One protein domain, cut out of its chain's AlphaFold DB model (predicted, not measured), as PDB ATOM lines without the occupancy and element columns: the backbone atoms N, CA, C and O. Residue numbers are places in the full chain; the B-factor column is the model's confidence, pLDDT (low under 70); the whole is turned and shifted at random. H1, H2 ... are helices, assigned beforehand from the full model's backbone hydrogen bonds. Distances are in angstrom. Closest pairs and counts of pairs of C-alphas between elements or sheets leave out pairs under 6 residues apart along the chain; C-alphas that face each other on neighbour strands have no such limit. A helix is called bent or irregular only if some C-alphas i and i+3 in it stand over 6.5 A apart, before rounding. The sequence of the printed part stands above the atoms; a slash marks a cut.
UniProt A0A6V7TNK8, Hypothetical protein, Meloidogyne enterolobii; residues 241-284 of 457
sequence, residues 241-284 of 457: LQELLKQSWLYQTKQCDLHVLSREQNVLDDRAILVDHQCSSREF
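AT A GLANCE: This is residues 241 to 284 of the 457 residues of the protein "Hypothetical protein" of Meloidogyne enterolobii (UniProt A0A6V7TNK8). One long helix, H1, makes a straight rod along the longest axis; past its end a wide loop, residues 256 to 269, swings out and folds back to a short helix, H2, beside the first half of H1, and residues 274 to 284 then run back toward the end of H1 and beyond it. The printed part has 44 residues with two named helices, H1 then H2, and no named strand. The class is all helix, though under half of the residues, 19 of 44, are in named elements. The whole is compact, with a radius of gyration of the C-alphas of 10.3 A, and spans 32 by 21 by 17 A.

HOW THE PARTS SIT: H1, residues 241 to 255, and H2, residues 270 to 273, only just touch, with 3 pairs of C-alphas within 8 A. H1 touches H2 with residues 245 to 249 alone. The closest C-alphas of the two are those of Leu 245 and Ile 273, 6.7 A apart, and the centres are 10.6 A apart. In H1 every O i to N i+4 pair is within hydrogen-bond range; H2 is too short for such a pair, and its one O i to N i+3 pair is not within range.

IN THESE COORDINATES: H1 begins at C-alpha 241, (191.639, 85.821, 86.332), and ends at C-alpha 255, (203.646, 89.115, 103.758), 21.4 A away. H2 ends at C-alpha 273, (201.659, 89.967, 87.432). H2 is neither bent nor irregular, but only just: C-alphas 270 and 273 are 6.2 A apart. Residues 281 to 283 form a further short helical run without a name.

THE WHOLE: The two C-alphas farthest apart are those of Leu 241 and Arg 282, at 32.1 A. The printed part has no cut. The link from H1 to H2, 14 residues, is long. Mean pLDDT of the printed part is 79.0, and residues 261 to 268, in that link, are under 70.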
ATOM      1  N   LEU A 241     190.174  85.803  86.378       91.56
ATOM      2  CA  LEU A 241     191.639  85.821  86.332       91.56
ATOM      3  C   LEU A 241     192.204  87.082  87.000       91.56
ATOM      4  O   LEU A 241     193.097  86.979  87.831       91.56
ATOM      5  N   GLN A 242     191.643  88.252  86.686       89.44
ATOM      6  CA  GLN A 242     192.087  89.530  87.247       89.44
ATOM      7  C   GLN A 242     191.903  89.566  88.768       89.44
ATOM      8  O   GLN A 242     192.800  89.986  89.492       89.44
ATOM      9  N   GLU A 243     190.772  89.064  89.266       88.50
ATOM     10  CA  GLU A 243     190.509  89.006  90.705       88.50
ATOM     11  C   GLU A 243     191.455  88.028  91.425       88.50
ATOM     12  O   GLU A 243     191.919  88.318  92.523       88.50
ATOM     13  N   LEU A 244     191.803  86.895  90.804       91.31
ATOM     14  CA  LEU A 244     192.801  85.970  91.354       91.31
ATOM     15  C   LEU A 244     194.201  86.597  91.410       91.31
ATOM     16  O   LEU A 244     194.881  86.469  92.426       91.31
ATOM     17  N   LEU A 245     194.613  87.310  90.357       90.38
ATOM     18  CA  LEU A 245     195.886  88.040  90.332       90.38
ATOM     19  C   LEU A 245     195.916  89.133  91.409       90.38
ATOM     20  O   LEU A 245     196.894  89.255  92.145       90.38
ATOM     21  N   LYS A 246     194.803  89.857  91.583       87.31
ATOM     22  CA  LYS A 246     194.633  90.853  92.649       87.31
ATOM     23  C   LYS A 246     194.778  90.239  94.036       87.31
ATOM     24  O   LYS A 246     195.483  90.783  94.880       87.31
ATOM     25  N   GLN A 247     194.133  89.100  94.271       89.50
ATOM     26  CA  GLN A 247     194.220  88.374  95.537       89.50
ATOM     27  C   GLN A 247     195.639  87.875  95.818       89.50
ATOM     28  O   GLN A 247     196.104  88.010  96.949       89.50
ATOM     29  N   SER A 248     196.331  87.352  94.800       90.31
ATOM     30  CA  SER A 248     197.729  86.921  94.909       90.31
ATOM     31  C   SER A 248     198.630  88.079  95.325       90.31
ATOM     32  O   SER A 248     199.342  87.985  96.323       90.31
ATOM     33  N   TRP A 249     198.537  89.211  94.630       87.62
ATOM     34  CA  TRP A 249     199.327  90.392  94.961       87.62
ATOM     35  C   TRP A 249     199.029  90.922  96.370       87.62
ATOM     36  O   TRP A 249     199.952  91.150  97.146       87.62
ATOM     37  N   LEU A 250     197.750  91.031  96.753       86.31
ATOM     38  CA  LEU A 250     197.346  91.443  98.107       86.31
ATOM     39  C   LEU A 250     197.861  90.500  99.200       86.31
ATOM     40  O   LEU A 250     198.055  90.916 100.343       86.31
ATOM     41  N   TYR A 251     198.019  89.214  98.894       88.00
ATOM     42  CA  TYR A 251     198.608  88.259  99.823       88.00
ATOM     43  C   TYR A 251     200.117  88.489  99.967       88.00
ATOM     44  O   TYR A 251     200.617  88.530 101.089       88.00
ATOM     45  N   GLN A 252     200.822  88.702  98.855       89.25
ATOM     46  CA  GLN A 252     202.262  88.967  98.860       89.25
ATOM     47  C   GLN A 252     202.606  90.293  99.556       89.25
ATOM     48  O   GLN A 252     203.524  90.333 100.369       89.25
ATOM     49  N   THR A 253     201.841  91.364  99.323       84.94
ATOM     50  CA  THR A 253     202.054  92.655 100.006       84.94
ATOM     51  C   THR A 253     201.829  92.560 101.511       84.94
ATOM     52  O   THR A 253     202.580  93.151 102.278       84.94
ATOM     53  N   LYS A 254     200.855  91.761 101.963       84.06
ATOM     54  CA  LYS A 254     200.638  91.489 103.396       84.06
ATOM     55  C   LYS A 254     201.770  90.702 104.053       84.06
ATOM     56  O   LYS A 254     201.937  90.813 105.262       84.06
ATOM     57  N   GLN A 255     202.482  89.877 103.290       85.38
ATOM     58  CA  GLN A 255     203.646  89.115 103.758       85.38
ATOM     59  C   GLN A 255     204.935  89.949 103.724       85.38
ATOM     60  O   GLN A 255     205.961  89.512 104.233       85.38
ATOM     61  N   CYS A 256     204.908  91.133 103.110       84.75
ATOM     62  CA  CYS A 256     206.076  91.983 102.962       84.75
ATOM     63  C   CYS A 256     206.214  92.926 104.165       84.75
ATOM     64  O   CYS A 256     205.440  93.868 104.324       84.75
ATOM     65  N   ASP A 257     207.245  92.707 104.981       81.38
ATOM     66  CA  ASP A 257     207.517  93.501 106.191       81.38
ATOM     67  C   ASP A 257     207.816  94.982 105.904       81.38
ATOM     68  O   ASP A 257     207.628  95.850 106.757       81.38
ATOM     69  N   LEU A 258     208.305  95.276 104.698       81.88
ATOM     70  CA  LEU A 258     208.703  96.617 104.265       81.88
ATOM     71  C   LEU A 258     207.596  97.344 103.497       81.88
ATOM     72  O   LEU A 258     207.782  98.496 103.101       81.88
ATOM     73  N   HIS A 259     206.460  96.688 103.257       80.00
ATOM     74  CA  HIS A 259     205.400  97.260 102.445       80.00
ATOM     75  C   HIS A 259     204.662  98.366 103.199       80.00
ATOM     76  O   HIS A 259     203.910  98.128 104.147       80.00
ATOM     77  N   VAL A 260     204.841  99.604 102.743       75.00
ATOM     78  CA  VAL A 260     204.080 100.746 103.245       75.00
ATOM     79  C   VAL A 260     202.764 100.820 102.478       75.00
ATOM     80  O   VAL A 260     202.733 101.241 101.323       75.00
ATOM     81  N   LEU A 261     201.662 100.449 103.138       67.19
ATOM     82  CA  LEU A 261     200.303 100.623 102.615       67.19
ATOM     83  C   LEU A 261     199.981 102.123 102.504       67.19
ATOM     84  O   LEU A 261     199.384 102.723 103.401       67.19
ATOM     85  N   SER A 262     200.397 102.757 101.408       60.38
ATOM     86  CA  SER A 262     199.900 104.080 101.038       60.38
ATOM     87  C   SER A 262     198.429 103.953 100.623       60.38
ATOM     88  O   SER A 262     198.014 102.969 100.011       60.38
ATOM     89  N   ARG A 263     197.599 104.917 101.036       49.75
ATOM     90  CA  ARG A 263     196.126 104.818 101.082       49.75
ATOM     91  C   ARG A 263     195.407 104.599  99.736       49.75
ATOM     92  O   ARG A 263     194.185 104.493  99.759       49.75
ATOM     93  N   GLU A 264     196.097 104.512  98.597       48.53
ATOM     94  CA  GLU A 264     195.449 104.656  97.280       48.53
ATOM     95  C   GLU A 264     195.745 103.588  96.217       48.53
ATOM     96  O   GLU A 264     195.218 103.697  95.114       48.53
ATOM     97  N   GLN A 265     196.469 102.502  96.491       57.28
ATOM     98  CA  GLN A 265     196.762 101.518  95.433       57.28
ATOM     99  C   GLN A 265     196.185 100.132  95.731       57.28
ATOM    100  O   GLN A 265     196.882  99.167  96.002       57.28
ATOM    101  N   ASN A 266     194.862 100.025  95.572       53.38
ATOM    102  CA  ASN A 266     194.204  98.766  95.184       53.38
ATOM    103  C   ASN A 266     194.414  98.439  93.687       53.38
ATOM    104  O   ASN A 266     193.748  97.549  93.148       53.38
ATOM    105  N   VAL A 267     195.283  99.198  93.015       60.62
ATOM    106  CA  VAL A 267     195.655  99.029  91.616       60.62
ATOM    107  C   VAL A 267     196.851  98.090  91.589       60.62
ATOM    108  O   VAL A 267     197.886  98.380  92.179       60.62
ATOM    109  N   LEU A 268     196.666  96.942  90.945       66.69
ATOM    110  CA  LEU A 268     197.760  96.047  90.596       66.69
ATOM    111  C   LEU A 268     198.773  96.825  89.751       66.69
ATOM    112  O   LEU A 268     198.392  97.377  88.723       66.69
ATOM    113  N   ASP A 269     200.036  96.860  90.171       71.12
ATOM    114  CA  ASP A 269     201.125  97.274  89.283       71.12
ATOM    115  C   ASP A 269     201.201  96.272  88.118       71.12
ATOM    116  O   ASP A 269     201.169  95.060  88.342       71.12
ATOM    117  N   ASP A 270     201.310  96.751  86.878       75.44
ATOM    118  CA  ASP A 270     201.409  95.910  85.677       75.44
ATOM    119  C   ASP A 270     202.553  94.888  85.794       75.44
ATOM    120  O   ASP A 270     202.470  93.764  85.290       75.44
ATOM    121  N   ARG A 271     203.622  95.251  86.513       74.94
ATOM    122  CA  ARG A 271     204.769  94.367  86.763       74.94
ATOM    123  C   ARG A 271     204.512  93.303  87.826       74.94
ATOM    124  O   ARG A 271     205.167  92.262  87.792       74.94
ATOM    125  N   ALA A 272     203.542  93.515  88.715       77.25
ATOM    126  CA  ALA A 272     203.209  92.588  89.795       77.25
ATOM    127  C   ALA A 272     202.596  91.264  89.308       77.25
ATOM    128  O   ALA A 272     202.506  90.305  90.068       77.25
ATOM    129  N   ILE A 273     202.161  91.203  88.048       84.25
ATOM    130  CA  ILE A 273     201.659  89.967  87.432       84.25
ATOM    131  C   ILE A 273     202.819  89.028  87.067       84.25
ATOM    132  O   ILE A 273     202.649  87.811  87.057       84.25
ATOM    133  N   LEU A 274     203.985  89.590  86.735       87.31
ATOM    134  CA  LEU A 274     205.121  88.840  86.193       87.31
ATOM    135  C   LEU A 274     206.147  88.458  87.261       87.31
ATOM    136  O   LEU A 274     206.838  87.454  87.100       87.31
ATOM    137  N   VAL A 275     206.280  89.266  88.314       87.12
ATOM    138  CA  VAL A 275     207.274  89.083  89.378       87.12
ATOM    139  C   VAL A 275     206.608  89.274  90.734       87.12
ATOM    140  O   VAL A 275     205.792  90.181  90.901       87.12
ATOM    141  N   ASP A 276     206.988  88.436  91.700       86.50
ATOM    142  CA  ASP A 276     206.505  88.539  93.074       86.50
ATOM    143  C   ASP A 276     206.849  89.895  93.698       86.50
ATOM    144  O   ASP A 276     207.916  90.473  93.472       86.50
ATOM    145  N   HIS A 277     205.934  90.391  94.527       85.31
ATOM    146  CA  HIS A 277     206.078  91.669  95.200       85.31
ATOM    147  C   HIS A 277     207.298  91.686  96.127       85.31
ATOM    148  O   HIS A 277     207.403  90.897  97.068       85.31
ATOM    149  N   GLN A 278     208.190  92.648  95.898       83.19
ATOM    150  CA  GLN A 278     209.346  92.916  96.745       83.19
ATOM    151  C   GLN A 278     209.485  94.428  96.922       83.19
ATOM    152  O   GLN A 278     209.675  95.156  95.947       83.19
ATOM    153  N   CYS A 279     209.394  94.907  98.162       82.62
ATOM    154  CA  CYS A 279     209.706  96.297  98.483       82.62
ATOM    155  C   CYS A 279     211.209  96.473  98.685       82.62
ATOM    156  O   CYS A 279     211.886  95.639  99.289       82.62
ATOM    157  N   SER A 280     211.734  97.600  98.212       81.50
ATOM    158  CA  SER A 280     213.130  97.952  98.435       81.50
ATOM    159  C   SER A 280     213.323  98.477  99.853       81.50
ATOM    160  O   SER A 280     212.597  99.360 100.302       81.50
ATOM    161  N   SER A 281     214.383  98.042 100.539       80.88
ATOM    162  CA  SER A 281     214.766  98.613 101.841       80.88
ATOM    163  C   SER A 281     215.049 100.121 101.775       80.88
ATOM    164  O   SER A 281     214.999 100.788 102.805       80.88
ATOM    165  N   ARG A 282     215.312 100.677 100.582       77.25
ATOM    166  CA  ARG A 282     215.499 102.124 100.375       77.25
ATOM    167  C   ARG A 282     214.213 102.933 100.554       77.25
ATOM    168  O   ARG A 282     214.296 104.132 100.792       77.25
ATOM    169  N   GLU A 283     213.055 102.293 100.423       71.50
ATOM    170  CA  GLU A 283     211.738 102.920 100.587       71.50
ATOM    171  C   GLU A 283     211.293 102.949 102.054       71.50
ATOM    172  O   GLU A 283     210.295 103.591 102.386       71.50
ATOM    173  N   PHE A 284     212.044 102.297 102.951       77.00
ATOM    174  CA  PHE A 284     211.762 102.342 104.377       77.00
ATOM    175  C   PHE A 284     211.918 103.781 104.903       77.00
ATOM    176  O   PHE A 284     212.935 104.430 104.629       77.00
TER     177      PHE A 284